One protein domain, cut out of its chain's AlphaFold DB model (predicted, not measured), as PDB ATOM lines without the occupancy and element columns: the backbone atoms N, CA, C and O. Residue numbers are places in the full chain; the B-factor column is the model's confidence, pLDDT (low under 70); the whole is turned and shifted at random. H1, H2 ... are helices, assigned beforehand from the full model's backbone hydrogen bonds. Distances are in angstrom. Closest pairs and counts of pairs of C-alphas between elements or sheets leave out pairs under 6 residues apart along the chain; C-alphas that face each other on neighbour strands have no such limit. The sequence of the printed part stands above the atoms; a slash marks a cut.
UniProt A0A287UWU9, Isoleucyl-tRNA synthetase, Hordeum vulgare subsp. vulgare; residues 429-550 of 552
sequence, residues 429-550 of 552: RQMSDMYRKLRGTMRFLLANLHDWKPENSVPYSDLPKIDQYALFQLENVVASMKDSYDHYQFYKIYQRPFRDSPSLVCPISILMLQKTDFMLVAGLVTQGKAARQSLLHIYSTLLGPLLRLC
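This is residues 429 to 550 of the 552 residues of the protein "Isoleucyl-tRNA synthetase" of Hordeum vulgare subsp. vulgare (UniProt A0A287UWU9). Three helices, H2, H4 and H5, stand side by side as a small up-and-down bundle, with H4 and H5 only loosely together, and H1 slants over H4 and H5 on the side away from H2. The short H3 folds back at the end of H2, and a long link, residues 448 to 464, joins H1 to H2. The printed part has 122 residues with five named helices, in the order H1 H2 H3 H4 H5, and no named strand: all helix. It is compact, with a radius of gyration of the C-alphas of 14.6 A, and spans 39 by 29 by 27 A.

Start with H2, residues 465 to 486, the longest helix. H5, residues 529 to 549, touches it, the same way at a shallow tilt of 13 degrees; the closest C-alphas, of Asp 467 and Ser 534, are 6.2 A apart. H4, residues 507 to 521, touches residues 470 to 477 of H2 alone, opposite ways at a shallow tilt of 15 degrees, closest at the C-alphas of Val 477 and Pro 507, 7.4 A. H4 and H5 are close but not clearly touching: the closest C-alphas, of Ile 508 and Leu 542, are 7.9 A apart. In this bundle of H2, H4 and H5 each helix runs against the one before it in the chain. Look next at H1, residues 429 to 447. Its residues 437 to 441 alone touch H4, at a steep tilt of 51 degrees, with the closest C-alphas, of Leu 438 and Ser 509, 6.4 A apart. Its residues 442 to 446 alone touch H5, at a tilt of 36 degrees, only just steep, with the closest C-alphas, of Leu 445 and Leu 535, 6.6 A apart. H1 and H2 are apart. H3, residues 490 to 495, forms a helical hairpin with H2, closest at the C-alphas of Ser 484 and Phe 490, 5.9 A. Every O i to N i+4 pair is within hydrogen-bond range in H1, H2 and H4, against 1 of 2 in H3 and 15 of 17 in H5.

Find C-alpha 429 at (30.744, -45.233, -18.550), where H1 begins its 26.6 A. H2 runs 31.6 A from C-alpha 465 at (18.144, -58.123, 15.746). H4 measures 20.5 A. H5 runs 30.8 A to C-alpha 549 at (19.261, -37.115, -7.670), with a kink of 31 degrees near residue 543.

The two C-alphas farthest apart, of Arg 429 and Ser 461, are 43.8 A apart. The printed part has no cut. The links H1 to H2 and H3 to H4 are long. Residues 495 to 531 and 542 to 550 have pLDDT under 70; H4 has a mean of 48.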
ATOM      1  N   ARG A 429      30.882 -43.766 -18.618       92.19
ATOM      2  CA  ARG A 429      30.744 -45.233 -18.550       92.19
ATOM      3  C   ARG A 429      30.673 -45.715 -17.101       92.19
ATOM      4  O   ARG A 429      29.752 -46.455 -16.757       92.19
ATOM      5  N   GLN A 430      31.577 -45.240 -16.244       89.50
ATOM      6  CA  GLN A 430      31.588 -45.590 -14.822       89.50
ATOM      7  C   GLN A 430      30.296 -45.159 -14.111       89.50
ATOM      8  O   GLN A 430      29.723 -45.938 -13.343       89.50
ATOM      9  N   MET A 431      29.803 -43.948 -14.389       88.81
ATOM     10  CA  MET A 431      28.539 -43.451 -13.833       88.81
ATOM     11  C   MET A 431      27.342 -44.270 -14.320       88.81
ATOM     12  O   MET A 431      26.451 -44.593 -13.535       88.81
ATOM     13  N   SER A 432      27.341 -44.680 -15.589       90.50
ATOM     14  CA  SER A 432      26.310 -45.551 -16.156       90.50
ATOM     15  C   SER A 432      26.259 -46.911 -15.463       90.50
ATOM     16  O   SER A 432      25.179 -47.394 -15.116       90.50
ATOM     17  N   ASP A 433      27.415 -47.518 -15.201       86.50
ATOM     18  CA  ASP A 433      27.488 -48.796 -14.496       86.50
ATOM     19  C   ASP A 433      27.043 -48.674 -13.037       86.50
ATOM     20  O   ASP A 433      26.337 -49.551 -12.529       86.50
ATOM     21  N   MET A 434      27.382 -47.567 -12.370       81.38
ATOM     22  CA  MET A 434      26.894 -47.280 -11.021       81.38
ATOM     23  C   MET A 434      25.371 -47.107 -10.998       81.38
ATOM     24  O   MET A 434      24.689 -47.726 -10.178       81.38
ATOM     25  N   TYR A 435      24.824 -46.337 -11.938       83.56
ATOM     26  CA  TYR A 435      23.383 -46.160 -12.096       83.56
ATOM     27  C   TYR A 435      22.672 -47.504 -12.336       83.56
ATOM     28  O   TYR A 435      21.667 -47.800 -11.687       83.56
ATOM     29  N   ARG A 436      23.217 -48.377 -13.201       84.56
ATOM     30  CA  ARG A 436      22.669 -49.728 -13.434       84.56
ATOM     31  C   ARG A 436      22.666 -50.581 -12.169       84.56
ATOM     32  O   ARG A 436      21.679 -51.276 -11.928       84.56
ATOM     33  N   LYS A 437      23.733 -50.526 -11.363       79.31
ATOM     34  CA  LYS A 437      23.800 -51.225 -10.069       79.31
ATOM     35  C   LYS A 437      22.713 -50.718  -9.125       79.31
ATOM     36  O   LYS A 437      21.928 -51.525  -8.637       79.31
ATOM     37  N   LEU A 438      22.603 -49.400  -8.955       76.12
ATOM     38  CA  LEU A 438      21.578 -48.777  -8.115       76.12
ATOM     39  C   LEU A 438      20.162 -49.186  -8.549       76.12
ATOM     40  O   LEU A 438      19.363 -49.656  -7.739       76.12
ATOM     41  N   ARG A 439      19.864 -49.080  -9.848       81.56
ATOM     42  CA  ARG A 439      18.569 -49.480 -10.413       81.56
ATOM     43  C   ARG A 439      18.296 -50.972 -10.230       81.56
ATOM     44  O   ARG A 439      17.177 -51.355  -9.894       81.56
ATOM     45  N   GLY A 440      19.301 -51.822 -10.446       81.25
ATOM     46  CA  GLY A 440      19.201 -53.267 -10.247       81.25
ATOM     47  C   GLY A 440      18.855 -53.627  -8.802       81.25
ATOM     48  O   GLY A 440      17.968 -54.446  -8.570       81.25
ATOM     49  N   THR A 441      19.485 -52.948  -7.846       74.19
ATOM     50  CA  THR A 441      19.205 -53.075  -6.417       74.19
ATOM     51  C   THR A 441      17.781 -52.640  -6.062       74.19
ATOM     52  O   THR A 441      17.060 -53.390  -5.407       74.19
ATOM     53  N   MET A 442      17.331 -51.475  -6.540       76.31
ATOM     54  CA  MET A 442      15.958 -51.004  -6.301       76.31
ATOM     55  C   MET A 442      14.916 -51.951  -6.906       76.31
ATOM     56  O   MET A 442      13.902 -52.247  -6.274       76.31
ATOM     57  N   ARG A 443      15.188 -52.494  -8.100       83.19
ATOM     58  CA  ARG A 443      14.341 -53.512  -8.733       83.19
ATOM     59  C   ARG A 443      14.286 -54.797  -7.908       83.19
ATOM     60  O   ARG A 443      13.214 -55.379  -7.786       83.19
ATOM     61  N   PHE A 444      15.415 -55.242  -7.352       77.62
ATOM     62  CA  PHE A 444      15.455 -56.415  -6.477       77.62
ATOM     63  C   PHE A 444      14.621 -56.197  -5.212       77.62
ATOM     64  O   PHE A 444      13.803 -57.054  -4.881       77.62
ATOM     65  N   LEU A 445      14.761 -55.048  -4.541       75.62
ATOM     66  CA  LEU A 445      13.915 -54.716  -3.392       75.62
ATOM     67  C   LEU A 445      12.433 -54.764  -3.756       75.62
ATOM     68  O   LEU A 445      11.664 -55.449  -3.088       75.62
ATOM     69  N   LEU A 446      12.048 -54.087  -4.839       82.75
ATOM     70  CA  LEU A 446      10.660 -54.017  -5.281       82.75
ATOM     71  C   LEU A 446      10.091 -55.407  -5.605       82.75
ATOM     72  O   LEU A 446       8.974 -55.724  -5.207       82.75
ATOM     73  N   ALA A 447      10.874 -56.270  -6.259       83.25
ATOM     74  CA  ALA A 447      10.474 -57.645  -6.549       83.25
ATOM     75  C   ALA A 447      10.228 -58.472  -5.272       83.25
ATOM     76  O   ALA A 447       9.335 -59.313  -5.253       83.25
ATOM     77  N   ASN A 448      10.957 -58.210  -4.184       80.44
ATOM     78  CA  ASN A 448      10.747 -58.876  -2.889       80.44
ATOM     79  C   ASN A 448       9.560 -58.309  -2.083       80.44
ATOM     80  O   ASN A 448       9.221 -58.853  -1.033       80.44
ATOM     81  N   LEU A 449       8.926 -57.234  -2.566       82.38
ATOM     82  CA  LEU A 449       7.769 -56.586  -1.942       82.38
ATOM     83  C   LEU A 449       6.443 -56.880  -2.665       82.38
ATOM     84  O   LEU A 449       5.403 -56.415  -2.206       82.38
ATOM     85  N   HIS A 450       6.457 -57.644  -3.766       82.12
ATOM     86  CA  HIS A 450       5.298 -57.840  -4.654       82.12
ATOM     87  C   HIS A 450       4.039 -58.411  -3.971       82.12
ATOM     88  O   HIS A 450       2.928 -58.162  -4.427       82.12
ATOM     89  N   ASP A 451       4.205 -59.176  -2.893       81.50
ATOM     90  CA  ASP A 451       3.144 -59.822  -2.114       81.50
ATOM     91  C   ASP A 451       3.057 -59.289  -0.668       81.50
ATOM     92  O   ASP A 451       2.326 -59.840   0.165       81.50
ATOM     93  N   TRP A 452       3.794 -58.220  -0.339       82.75
ATOM     94  CA  TRP A 452       3.716 -57.583   0.973       82.75
ATOM     95  C   TRP A 452       2.392 -56.825   1.130       82.75
ATOM     96  O   TRP A 452       1.890 -56.212   0.191       82.75
ATOM     97  N   LYS A 453       1.829 -56.846   2.343       83.38
ATOM     98  CA  LYS A 453       0.581 -56.153   2.679       83.38
ATOM     99  C   LYS A 453       0.704 -55.442   4.033       83.38
ATOM    100  O   LYS A 453       1.424 -55.967   4.888       83.38
ATOM    101  N   PRO A 454       0.007 -54.313   4.267       83.38
ATOM    102  CA  PRO A 454       0.086 -53.554   5.521       83.38
ATOM    103  C   PRO A 454      -0.198 -54.369   6.791       83.38
ATOM    104  O   PRO A 454       0.403 -54.121   7.839       83.38
ATOM    105  N   GLU A 455      -1.049 -55.393   6.697       86.00
ATOM    106  CA  GLU A 455      -1.412 -56.282   7.811       86.00
ATOM    107  C   GLU A 455      -0.263 -57.217   8.220       86.00
ATOM    108  O   GLU A 455      -0.330 -57.898   9.241       86.00
ATOM    109  N   ASN A 456       0.807 -57.270   7.422       82.00
ATOM    110  CA  ASN A 456       2.028 -58.003   7.734       82.00
ATOM    111  C   ASN A 456       3.052 -57.155   8.502       82.00
ATOM    112  O   ASN A 456       4.195 -57.585   8.643       82.00
ATOM    113  N   SER A 457       2.671 -55.967   8.975       84.56
ATOM    114  CA  SER A 457       3.527 -55.152   9.833       84.56
ATOM    115  C   SER A 457       3.745 -55.796  11.210       84.56
ATOM    116  O   SER A 457       2.882 -56.459  11.779       84.56
ATOM    117  N   VAL A 458       4.953 -55.613  11.720       86.25
ATOM    118  CA  VAL A 458       5.535 -56.156  12.942       86.25
ATOM    119  C   VAL A 458       6.116 -54.968  13.722       86.25
ATOM    120  O   VAL A 458       6.811 -54.133  13.126       86.25
ATOM    121  N   PRO A 459       5.843 -54.836  15.032       88.50
ATOM    122  CA  PRO A 459       6.450 -53.799  15.864       88.50
ATOM    123  C   PRO A 459       7.982 -53.865  15.844       88.50
ATOM    124  O   PRO A 459       8.561 -54.945  15.773       88.50
ATOM    125  N   TYR A 460       8.659 -52.716  15.959       85.81
ATOM    126  CA  TYR A 460      10.130 -52.660  15.927       85.81
ATOM    127  C   TYR A 460      10.784 -53.564  16.987       85.81
ATOM    128  O   TYR A 460      11.785 -54.223  16.700       85.81
ATOM    129  N   SER A 461      10.198 -53.638  18.188       90.62
ATOM    130  CA  SER A 461      10.654 -54.499  19.290       90.62
ATOM    131  C   SER A 461      10.710 -55.979  18.920       90.62
ATOM    132  O   SER A 461      11.580 -56.694  19.416       90.62
ATOM    133  N   ASP A 462       9.823 -56.401  18.020       87.81
ATOM    134  CA  ASP A 462       9.591 -57.798  17.659       87.81
ATOM    135  C   ASP A 462      10.345 -58.177  16.373       87.81
ATOM    136  O   ASP A 462      10.338 -59.333  15.947       87.81
ATOM    137  N   LEU A 463      11.024 -57.207  15.745       83.69
ATOM    138  CA  LEU A 463      11.908 -57.464  14.617       83.69
ATOM    139  C   LEU A 463      13.139 -58.270  15.066       83.69
ATOM    140  O   LEU A 463      13.710 -58.004  16.129       83.69
ATOM    141  N   PRO A 464      13.633 -59.195  14.227       83.75
ATOM    142  CA  PRO A 464      14.934 -59.812  14.433       83.75
ATOM    143  C   PRO A 464      16.033 -58.759  14.628       83.75
ATOM    144  O   PRO A 464      16.022 -57.702  13.994       83.75
ATOM    145  N   LYS A 465      17.039 -59.059  15.459       81.62
ATOM    146  CA  LYS A 465      18.144 -58.123  15.746       81.62
ATOM    147  C   LYS A 465      18.870 -57.635  14.491       81.62
ATOM    148  O   LYS A 465      19.302 -56.487  14.451       81.62
ATOM    149  N   ILE A 466      18.952 -58.472  13.457       74.25
ATOM    150  CA  ILE A 466      19.534 -58.107  12.161       74.25
ATOM    151  C   ILE A 466      18.706 -57.047  11.417       74.25
ATOM    152  O   ILE A 466      19.268 -56.135  10.816       74.25
ATOM    153  N   ASP A 467      17.378 -57.116  11.499       74.44
ATOM    154  CA  ASP A 467      16.480 -56.123  10.914       74.44
ATOM    155  C   ASP A 467      16.498 -54.819  11.721       74.44
ATOM    156  O   ASP A 467      16.590 -53.745  11.129       74.44
ATOM    157  N   GLN A 468      16.518 -54.901  13.058       80.81
ATOM    158  CA  GLN A 468      16.718 -53.735  13.932       80.81
ATOM    159  C   GLN A 468      18.036 -53.013  13.609       80.81
ATOM    160  O   GLN A 468      18.053 -51.787  13.497       80.81
ATOM    161  N   TYR A 469      19.120 -53.770  13.412       77.12
ATOM    162  CA  TYR A 469      20.425 -53.243  13.016       77.12
ATOM    163  C   TYR A 469      20.397 -52.595  11.626       77.12
ATOM    164  O   TYR A 469      20.902 -51.488  11.458       77.12
ATOM    165  N   ALA A 470      19.763 -53.233  10.636       71.75
ATOM    166  CA  ALA A 470      19.637 -52.670   9.290       71.75
ATOM    167  C   ALA A 470      18.861 -51.340   9.284       71.75
ATOM    168  O   ALA A 470      19.248 -50.408   8.584       71.75
ATOM    169  N   LEU A 471      17.796 -51.235  10.086       78.12
ATOM    170  CA  LEU A 471      17.030 -49.996  10.247       78.12
ATOM    171  C   LEU A 471      17.821 -48.912  10.993       78.12
ATOM    172  O   LEU A 471      17.759 -47.747  10.616       78.12
ATOM    173  N   PHE A 472      18.618 -49.283  11.999       80.44
ATOM    174  CA  PHE A 472      19.531 -48.349  12.664       80.44
ATOM    175  C   PHE A 472      20.582 -47.792  11.691       80.44
ATOM    176  O   PHE A 472      20.841 -46.590  11.663       80.44
ATOM    177  N   GLN A 473      21.158 -48.649  10.845       76.25
ATOM    178  CA  GLN A 473      22.106 -48.209   9.824       76.25
ATOM    179  C   GLN A 473      21.446 -47.342   8.746       76.25
ATOM    180  O   GLN A 473      22.053 -46.372   8.293       76.25
ATOM    181  N   LEU A 474      20.194 -47.636   8.373       75.44
ATOM    182  CA  LEU A 474      19.414 -46.770   7.488       75.44
ATOM    183  C   LEU A 474      19.267 -45.361   8.076       75.44
ATOM    184  O   LEU A 474      19.516 -44.393   7.363       75.44
ATOM    185  N   GLU A 475      18.930 -45.232   9.361       81.44
ATOM    186  CA  GLU A 475      18.783 -43.922  10.007       81.44
ATOM    187  C   GLU A 475      20.098 -43.126   9.998       81.44
ATOM    188  O   GLU A 475      20.108 -41.947   9.649       81.44
ATOM    189  N   ASN A 476      21.238 -43.777  10.258       80.44
ATOM    190  CA  ASN A 476      22.559 -43.137  10.170       80.44
ATOM    191  C   ASN A 476      22.890 -42.630   8.752       80.44
ATOM    192  O   ASN A 476      23.596 -41.626   8.582       80.44
ATOM    193  N   VAL A 477      22.419 -43.338   7.720       75.75
ATOM    194  CA  VAL A 477      22.556 -42.914   6.320       75.75
ATOM    195  C   VAL A 477      21.645 -41.721   6.045       75.75
ATOM    196  O   VAL A 477      22.115 -40.718   5.516       75.75
ATOM    197  N   VAL A 478      20.378 -41.791   6.453       80.19
ATOM    198  CA  VAL A 478      19.384 -40.725   6.255       80.19
ATOM    199  C   VAL A 478      19.799 -39.433   6.947       80.19
ATOM    200  O   VAL A 478      19.753 -38.377   6.322       80.19
ATOM    201  N   ALA A 479      20.239 -39.504   8.204       84.25
ATOM    202  CA  ALA A 479      20.703 -38.344   8.960       84.25
ATOM    203  C   ALA A 479      21.871 -37.642   8.251       84.25
ATOM    204  O   ALA A 479      21.870 -36.424   8.094       84.25
ATOM    205  N   SER A 480      22.829 -38.412   7.736       81.62
ATOM    206  CA  SER A 480      23.965 -37.866   6.989       81.62
ATOM    207  C   SER A 480      23.596 -37.341   5.604       81.62
ATOM    208  O   SER A 480      24.219 -36.389   5.141       81.62
ATOM    209  N   MET A 481      22.617 -37.947   4.927       81.62
ATOM    210  CA  MET A 481      22.104 -37.416   3.663       81.62
ATOM    211  C   MET A 481      21.428 -36.073   3.880       81.62
ATOM    212  O   MET A 481      21.710 -35.150   3.128       81.62
ATOM    213  N   LYS A 482      20.576 -35.957   4.908       85.31
ATOM    214  CA  LYS A 482      19.937 -34.690   5.287       85.31
ATOM    215  C   LYS A 482      20.987 -33.614   5.548       85.31
ATOM    216  O   LYS A 482      20.958 -32.597   4.874       85.31
ATOM    217  N   ASP A 483      21.983 -33.912   6.380       88.19
ATOM    218  CA  ASP A 483      23.110 -33.007   6.637       88.19
ATOM    219  C   ASP A 483      23.846 -32.590   5.350       88.19
ATOM    220  O   ASP A 483      24.153 -31.417   5.149       88.19
ATOM    221  N   SER A 484      24.070 -33.528   4.424       86.88
ATOM    222  CA  SER A 484      24.709 -33.228   3.137       86.88
ATOM    223  C   SER A 484      23.825 -32.372   2.222       86.88
ATOM    224  O   SER A 484      24.352 -31.541   1.491       86.88
ATOM    225  N   TYR A 485      22.501 -32.552   2.242       86.81
ATOM    226  CA  TYR A 485      21.561 -31.694   1.515       86.81
ATOM    227  C   TYR A 485      21.515 -30.285   2.109       86.81
ATOM    228  O   TYR A 485      21.600 -29.321   1.354       86.81
ATOM    229  N   ASP A 486      21.437 -30.179   3.436       89.06
ATOM    230  CA  ASP A 486      21.344 -28.907   4.160       89.06
ATOM    231  C   ASP A 486      22.598 -28.038   3.953       89.06
ATOM    232  O   ASP A 486      22.511 -26.813   3.922       89.06
ATOM    233  N   HIS A 487      23.758 -28.668   3.738       90.00
ATOM    234  CA  HIS A 487      25.029 -27.987   3.474       90.00
ATOM    235  C   HIS A 487      25.457 -28.001   1.998       90.00
ATOM    236  O   HIS A 487      26.600 -27.654   1.695       90.00
ATOM    237  N   TYR A 488      24.583 -28.415   1.073       91.06
ATOM    238  CA  TYR A 488      24.878 -28.497  -0.364       91.06
ATOM    239  C   TYR A 488      26.121 -29.342  -0.703       91.06
ATOM    240  O   TYR A 488      26.843 -29.048  -1.650       91.06
ATOM    241  N   GLN A 489      26.407 -30.398   0.058       89.69
ATOM    242  CA  GLN A 489      27.555 -31.299  -0.109       89.69
ATOM    243  C   GLN A 489      27.137 -32.623  -0.762       89.69
ATOM    244  O   GLN A 489      27.363 -33.708  -0.223       89.69
ATOM    245  N   PHE A 490      26.522 -32.548  -1.946       86.75
ATOM    246  CA  PHE A 490      25.952 -33.714  -2.637       86.75
ATOM    247  C   PHE A 490      26.966 -34.846  -2.864       86.75
ATOM    248  O   PHE A 490      26.630 -36.015  -2.673       86.75
ATOM    249  N   TYR A 491      28.228 -34.513  -3.151       85.62
ATOM    250  CA  TYR A 491      29.300 -35.493  -3.353       85.62
ATOM    251  C   TYR A 491      29.538 -36.398  -2.145       85.62
ATOM    252  O   TYR A 491      29.924 -37.554  -2.316       85.62
ATOM    253  N   LYS A 492      29.244 -35.938  -0.923       83.50
ATOM    254  CA  LYS A 492      29.353 -36.775   0.279       83.50
ATOM    255  C   LYS A 492      28.313 -37.890   0.305       83.50
ATOM    256  O   LYS A 492      28.595 -38.960   0.842       83.50
ATOM    257  N   ILE A 493      27.151 -37.683  -0.319       78.38
ATOM    258  CA  ILE A 493      26.125 -38.722  -0.490       78.38
ATOM    259  C   ILE A 493      26.669 -39.844  -1.384       78.38
ATOM    260  O   ILE A 493      26.425 -41.022  -1.117       78.38
ATOM    261  N   TYR A 494      27.450 -39.484  -2.406       70.81
ATOM    262  CA  TYR A 494      28.071 -40.434  -3.326       70.81
ATOM    263  C   TYR A 494      29.310 -41.130  -2.732       70.81
ATOM    264  O   TYR A 494      29.456 -42.345  -2.862       70.81
ATOM    265  N   GLN A 495      30.201 -40.375  -2.081       67.06
ATOM    266  CA  GLN A 495      31.559 -40.811  -1.729       67.06
ATOM    267  C   GLN A 495      31.691 -41.522  -0.376       67.06
ATOM    268  O   GLN A 495      32.774 -42.018  -0.075       67.06
ATOM    269  N   ARG A 496      30.650 -41.564   0.469       58.91
ATOM    270  CA  ARG A 496      30.801 -42.046   1.851       58.91
ATOM    271  C   ARG A 496      31.288 -43.507   1.906       58.91
ATOM    272  O   ARG A 496      30.532 -44.407   1.533       58.91
ATOM    273  N   PRO A 497      32.480 -43.774   2.471       45.09
ATOM    274  CA  PRO A 497      32.870 -45.118   2.853       45.09
ATOM    275  C   PRO A 497      32.146 -45.489   4.152       45.09
ATOM    276  O   PRO A 497      32.164 -44.732   5.128       45.09
ATOM    277  N   PHE A 498      31.525 -46.667   4.204       42.75
ATOM    278  CA  PHE A 498      31.259 -47.284   5.501       42.75
ATOM    279  C   PHE A 498      32.611 -47.662   6.110       42.75
ATOM    280  O   PHE A 498      33.425 -48.307   5.455       42.75
ATOM    281  N   ARG A 499      32.838 -47.272   7.368       36.62
ATOM    282  CA  ARG A 499      34.080 -47.502   8.130       36.62
ATOM    283  C   ARG A 499      34.544 -48.976   8.153       36.62
ATOM    284  O   ARG A 499      35.718 -49.212   8.404       36.62
ATOM    285  N   ASP A 500      33.665 -49.922   7.806       37.03
ATOM    286  CA  ASP A 500      33.911 -51.370   7.817       37.03
ATOM    287  C   ASP A 500      33.810 -52.060   6.433       37.03
ATOM    288  O   ASP A 500      33.770 -53.287   6.370       37.03
ATOM    289  N   SER A 501      33.757 -51.327   5.307       36.03
ATOM    290  CA  SER A 501      33.718 -51.947   3.967       36.03
ATOM    291  C   SER A 501      34.618 -51.210   2.959       36.03
ATOM    292  O   SER A 501      34.323 -50.068   2.611       36.03
ATOM    293  N   PRO A 502      35.693 -51.841   2.440       32.56
ATOM    294  CA  PRO A 502      36.692 -51.201   1.571       32.56
ATOM    295  C   PRO A 502      36.241 -50.996   0.109       32.56
ATOM    296  O   PRO A 502      37.048 -50.652  -0.751       32.56
ATOM    297  N   SER A 503      34.966 -51.219  -0.211       36.94
ATOM    298  CA  SER A 503      34.423 -51.067  -1.560       36.94
ATOM    299  C   SER A 503      33.877 -49.649  -1.788       36.94
ATOM    300  O   SER A 503      32.997 -49.191  -1.070       36.94
ATOM    301  N   LEU A 504      34.382 -48.975  -2.830       37.03
ATOM    302  CA  LEU A 504      33.990 -47.657  -3.384       37.03
ATOM    303  C   LEU A 504      32.549 -47.622  -3.951       37.03
ATOM    304  O   LEU A 504      32.290 -47.131  -5.050       37.03
ATOM    305  N   VAL A 505      31.594 -48.217  -3.247       42.22
ATOM    306  CA  VAL A 505      30.203 -48.331  -3.679       42.22
ATOM    307  C   VAL A 505      29.354 -47.459  -2.764       42.22
ATOM    308  O   VAL A 505      29.523 -47.511  -1.551       42.22
ATOM    309  N   CYS A 506      28.461 -46.656  -3.353       48.72
ATOM    310  CA  CYS A 506      27.541 -45.767  -2.642       48.72
ATOM    311  C   CYS A 506      26.996 -46.435  -1.356       48.72
ATOM    312  O   CYS A 506      26.609 -47.609  -1.398       48.72
ATOM    313  N   PRO A 507      26.941 -45.727  -0.212       49.41
ATOM    314  CA  PRO A 507      26.484 -46.284   1.066       49.41
ATOM    315  C   PRO A 507      25.100 -46.948   0.968       49.41
ATOM    316  O   PRO A 507      24.834 -47.926   1.665       49.41
ATOM    317  N   ILE A 508      24.249 -46.488   0.046       49.16
ATOM    318  CA  ILE A 508      22.979 -47.141  -0.285       49.16
ATOM    319  C   ILE A 508      23.217 -48.543  -0.830       49.16
ATOM    320  O   ILE A 508      22.649 -49.502  -0.318       49.16
ATOM    321  N   SER A 509      24.063 -48.698  -1.842       48.06
ATOM    322  CA  SER A 509      24.330 -50.004  -2.427       48.06
ATOM    323  C   SER A 509      25.096 -50.918  -1.474       48.06
ATOM    324  O   SER A 509      24.871 -52.112  -1.554       48.06
ATOM    325  N   ILE A 510      25.898 -50.423  -0.522       49.91
ATOM    326  CA  ILE A 510      26.499 -51.265   0.537       49.91
ATOM    327  C   ILE A 510      25.443 -51.754   1.534       49.91
ATOM    328  O   ILE A 510      25.386 -52.952   1.789       49.91
ATOM    329  N   LEU A 511      24.568 -50.880   2.047       49.88
ATOM    330  CA  LEU A 511      23.470 -51.279   2.941       49.88
ATOM    331  C   LEU A 511      22.554 -52.310   2.260       49.88
ATOM    332  O   LEU A 511      22.116 -53.296   2.858       49.88
ATOM    333  N   MET A 512      22.299 -52.091   0.972       51.38
ATOM    334  CA  MET A 512      21.481 -52.964   0.148       51.38
ATOM    335  C   MET A 512      22.183 -54.274  -0.208       51.38
ATOM    336  O   MET A 512      21.543 -55.314  -0.137       51.38
ATOM    337  N   LEU A 513      23.468 -54.255  -0.579       49.12
ATOM    338  CA  LEU A 513      24.256 -55.444  -0.929       49.12
ATOM    339  C   LEU A 513      24.539 -56.292   0.305       49.12
ATOM    340  O   LEU A 513      24.323 -57.488   0.242       49.12
ATOM    341  N   GLN A 514      24.896 -55.702   1.448       49.72
ATOM    342  CA  GLN A 514      25.073 -56.448   2.698       49.72
ATOM    343  C   GLN A 514      23.778 -57.147   3.119       49.72
ATOM    344  O   GLN A 514      23.816 -58.301   3.542       49.72
ATOM    345  N   LYS A 515      22.616 -56.501   2.944       47.12
ATOM    346  CA  LYS A 515      21.325 -57.155   3.192       47.12
ATOM    347  C   LYS A 515      20.985 -58.182   2.110       47.12
ATOM    348  O   LYS A 515      20.477 -59.240   2.447       47.12
ATOM    349  N   THR A 516      21.280 -57.918   0.839       50.12
ATOM    350  CA  THR A 516      20.981 -58.828  -0.283       50.12
ATOM    351  C   THR A 516      21.852 -60.083  -0.244       50.12
ATOM    352  O   THR A 516      21.310 -61.178  -0.332       50.12
ATOM    353  N   ASP A 517      23.159 -59.944  -0.014       46.34
ATOM    354  CA  ASP A 517      24.100 -61.048   0.185       46.34
ATOM    355  C   ASP A 517      23.761 -61.825   1.456       46.34
ATOM    356  O   ASP A 517      23.734 -63.048   1.419       46.34
ATOM    357  N   PHE A 518      23.390 -61.165   2.559       47.47
ATOM    358  CA  PHE A 518      22.925 -61.876   3.753       47.47
ATOM    359  C   PHE A 518      21.591 -62.605   3.517       47.47
ATOM    360  O   PHE A 518      21.434 -63.744   3.944       47.47
ATOM    361  N   MET A 519      20.633 -62.001   2.804       46.81
ATOM    362  CA  MET A 519      19.365 -62.654   2.461       46.81
ATOM    363  C   MET A 519      19.560 -63.839   1.506       46.81
ATOM    364  O   MET A 519      18.885 -64.855   1.670       46.81
ATOM    365  N   LEU A 520      20.495 -63.733   0.553       44.91
ATOM    366  CA  LEU A 520      20.878 -64.801  -0.375       44.91
ATOM    367  C   LEU A 520      21.652 -65.928   0.328       44.91
ATOM    368  O   LEU A 520      21.356 -67.096   0.091       44.91
ATOM    369  N   VAL A 521      22.599 -65.601   1.216       41.88
ATOM    370  CA  VAL A 521      23.447 -66.568   1.942       41.88
ATOM    371  C   VAL A 521      22.692 -67.268   3.074       41.88
ATOM    372  O   VAL A 521      22.904 -68.454   3.309       41.88
ATOM    373  N   ALA A 522      21.778 -66.582   3.763       41.97
ATOM    374  CA  ALA A 522      21.026 -67.162   4.876       41.97
ATOM    375  C   ALA A 522      19.793 -67.979   4.442       41.97
ATOM    376  O   ALA A 522      19.078 -68.492   5.300       41.97
ATOM    377  N   GLY A 523      19.483 -68.066   3.139       38.25
ATOM    378  CA  GLY A 523      18.253 -68.715   2.664       38.25
ATOM    379  C   GLY A 523      16.969 -68.061   3.205       38.25
ATOM    380  O   GLY A 523      15.908 -68.678   3.207       38.25
ATOM    381  N   LEU A 524      17.055 -66.810   3.673       46.91
ATOM    382  CA  LEU A 524      15.967 -66.079   4.336       46.91
ATOM    383  C   LEU A 524      15.047 -65.338   3.358       46.91
ATOM    384  O   LEU A 524      14.132 -64.637   3.791       46.91
ATOM    385  N   VAL A 525      15.239 -65.529   2.047       44.50
ATOM    386  CA  VAL A 525      14.401 -64.952   0.978       44.50
ATOM    387  C   VAL A 525      12.907 -65.299   1.145       44.50
ATOM    388  O   VAL A 525      12.061 -64.656   0.530       44.50
ATOM    389  N   THR A 526      12.528 -66.261   1.997       45.50
ATOM    390  CA  THR A 526      11.183 -66.850   1.934       45.50
ATOM    391  C   THR A 526      10.332 -66.922   3.206       45.50
ATOM    392  O   THR A 526       9.201 -67.371   3.053       45.50
ATOM    393  N   GLN A 527      10.725 -66.495   4.424       50.28
ATOM    394  CA  GLN A 527       9.894 -66.871   5.605       50.28
ATOM    395  C   GLN A 527       9.517 -65.831   6.687       50.28
ATOM    396  O   GLN A 527       8.775 -66.189   7.597       50.28
ATOM    397  N   GLY A 528       9.882 -64.544   6.607       62.81
ATOM    398  CA  GLY A 528       9.538 -63.579   7.673       62.81
ATOM    399  C   GLY A 528       8.808 -62.316   7.211       62.81
ATOM    400  O   GLY A 528       9.392 -61.502   6.500       62.81
ATOM    401  N   LYS A 529       7.582 -62.076   7.706       68.94
ATOM    402  CA  LYS A 529       6.859 -60.789   7.561       68.94
ATOM    403  C   LYS A 529       7.727 -59.576   7.970       68.94
ATOM    404  O   LYS A 529       7.725 -58.553   7.289       68.94
ATOM    405  N   ALA A 530       8.548 -59.755   9.010       69.56
ATOM    406  CA  ALA A 530       9.502 -58.780   9.543       69.56
ATOM    407  C   ALA A 530      10.597 -58.347   8.542       69.56
ATOM    408  O   ALA A 530      10.878 -57.156   8.408       69.56
ATOM    409  N   ALA A 531      11.182 -59.288   7.794       67.25
ATOM    410  CA  ALA A 531      12.257 -58.984   6.845       67.25
ATOM    411  C   ALA A 531      11.747 -58.105   5.692       67.25
ATOM    412  O   ALA A 531      12.376 -57.107   5.331       67.25
ATOM    413  N   ARG A 532      10.561 -58.428   5.157       73.56
ATOM    414  CA  ARG A 532       9.923 -57.664   4.073       73.56
ATOM    415  C   ARG A 532       9.498 -56.263   4.509       73.56
ATOM    416  O   ARG A 532       9.675 -55.322   3.743       73.56
ATOM    417  N   GLN A 533       9.025 -56.089   5.742       80.19
ATOM    418  CA  GLN A 533       8.748 -54.754   6.279       80.19
ATOM    419  C   GLN A 533      10.009 -53.889   6.356       80.19
ATOM    420  O   GLN A 533       9.984 -52.723   5.962       80.19
ATOM    421  N   SER A 534      11.128 -54.449   6.815       72.44
ATOM    422  CA  SER A 534      12.387 -53.709   6.867       72.44
ATOM    423  C   SER A 534      12.892 -53.336   5.468       72.44
ATOM    424  O   SER A 534      13.435 -52.251   5.286       72.44
ATOM    425  N   LEU A 535      12.690 -54.194   4.456       73.75
ATOM    426  CA  LEU A 535      12.983 -53.861   3.051       73.75
ATOM    427  C   LEU A 535      12.076 -52.744   2.520       73.75
ATOM    428  O   LEU A 535      12.564 -51.859   1.825       73.75
ATOM    429  N   LEU A 536      10.786 -52.752   2.872       79.56
ATOM    430  CA  LEU A 536       9.846 -51.693   2.497       79.56
ATOM    431  C   LEU A 536      10.256 -50.342   3.089       79.56
ATOM    432  O   LEU A 536      10.212 -49.325   2.397       79.56
ATOM    433  N   HIS A 537      10.677 -50.325   4.355       77.00
ATOM    434  CA  HIS A 537      11.130 -49.099   5.006       77.00
ATOM    435  C   HIS A 537      12.421 -48.567   4.366       77.00
ATOM    436  O   HIS A 537      12.507 -47.387   4.055       77.00
ATOM    437  N   ILE A 538      13.387 -49.441   4.060       72.19
ATOM    438  CA  ILE A 538      14.599 -49.057   3.317       72.19
ATOM    439  C   ILE A 538      14.240 -48.504   1.929       72.19
ATOM    440  O   ILE A 538      14.723 -47.439   1.552       72.19
ATOM    441  N   TYR A 539      13.370 -49.194   1.184       74.25
ATOM    442  CA  TYR A 539      12.941 -48.774  -0.151       74.25
ATOM    443  C   TYR A 539      12.283 -47.391  -0.124       74.25
ATOM    444  O   TYR A 539      12.731 -46.486  -0.819       74.25
ATOM    445  N   SER A 540      11.248 -47.213   0.701       76.94
ATOM    446  CA  SER A 540      10.471 -45.967   0.773       76.94
ATOM    447  C   SER A 540      11.301 -44.776   1.252       76.94
ATOM    448  O   SER A 540      11.185 -43.686   0.691       76.94
ATOM    449  N   THR A 541      12.184 -44.988   2.228       73.94
ATOM    450  CA  THR A 541      13.040 -43.935   2.782       73.94
ATOM    451  C   THR A 541      14.137 -43.498   1.808       73.94
ATOM    452  O   THR A 541      14.455 -42.312   1.743       73.94
ATOM    453  N   LEU A 542      14.698 -44.418   1.017       68.69
ATOM    454  CA  LEU A 542      15.749 -44.095   0.044       68.69
ATOM    455  C   LEU A 542      15.205 -43.615  -1.303       68.69
ATOM    456  O   LEU A 542      15.898 -42.877  -2.000       68.69
ATOM    457  N   LEU A 543      13.975 -43.990  -1.664       67.88
ATOM    458  CA  LEU A 543      13.362 -43.624  -2.939       67.88
ATOM    459  C   LEU A 543      13.274 -42.101  -3.111       67.88
ATOM    460  O   LEU A 543      13.660 -41.594  -4.152       67.88
ATOM    461  N   GLY A 544      12.837 -41.360  -2.091       68.00
ATOM    462  CA  GLY A 544      12.701 -39.899  -2.170       68.00
ATOM    463  C   GLY A 544      14.022 -39.162  -2.461       68.00
ATOM    464  O   GLY A 544      14.097 -38.444  -3.459       68.00
ATOM    465  N   PRO A 545      15.070 -39.324  -1.630       65.25
ATOM    466  CA  PRO A 545      16.380 -38.713  -1.865       65.25
ATOM    467  C   PRO A 545      17.018 -39.142  -3.193       65.25
ATOM    468  O   PRO A 545      17.557 -38.308  -3.913       65.25
ATOM    469  N   LEU A 546      16.902 -40.421  -3.564       63.78
ATOM    470  CA  LEU A 546      17.420 -40.923  -4.838       63.78
ATOM    471  C   LEU A 546      16.673 -40.356  -6.049       63.78
ATOM    472  O   LEU A 546      17.322 -40.010  -7.029       63.78
ATOM    473  N   LEU A 547      15.346 -40.206  -5.976       60.53
ATOM    474  CA  LEU A 547      14.544 -39.580  -7.034       60.53
ATOM    475  C   LEU A 547      14.864 -38.088  -7.211       60.53
ATOM    476  O   LEU A 547      14.717 -37.540  -8.299       60.53
ATOM    477  N   ARG A 548      15.332 -37.416  -6.150       62.91
ATOM    478  CA  ARG A 548      15.833 -36.034  -6.244       62.91
ATOM    479  C   ARG A 548      17.188 -35.947  -6.955       62.91
ATOM    480  O   ARG A 548      17.494 -34.899  -7.513       62.91
ATOM    481  N   LEU A 549      17.984 -37.020  -6.945       60.97
ATOM    482  CA  LEU A 549      19.261 -37.115  -7.670       60.97
ATOM    483  C   LEU A 549      19.083 -37.647  -9.101       60.97
ATOM    484  O   LEU A 549      19.799 -37.226 -10.003       60.97
ATOM    485  N   CYS A 550      18.115 -38.534  -9.317       55.00
ATOM    486  CA  CYS A 550      17.808 -39.173 -10.592       55.00
ATOM    487  C   CYS A 550      16.299 -39.069 -10.822       55.00
ATOM    488  O   CYS A 550      15.527 -39.742 -10.148       55.00
TER     489      CYS A 550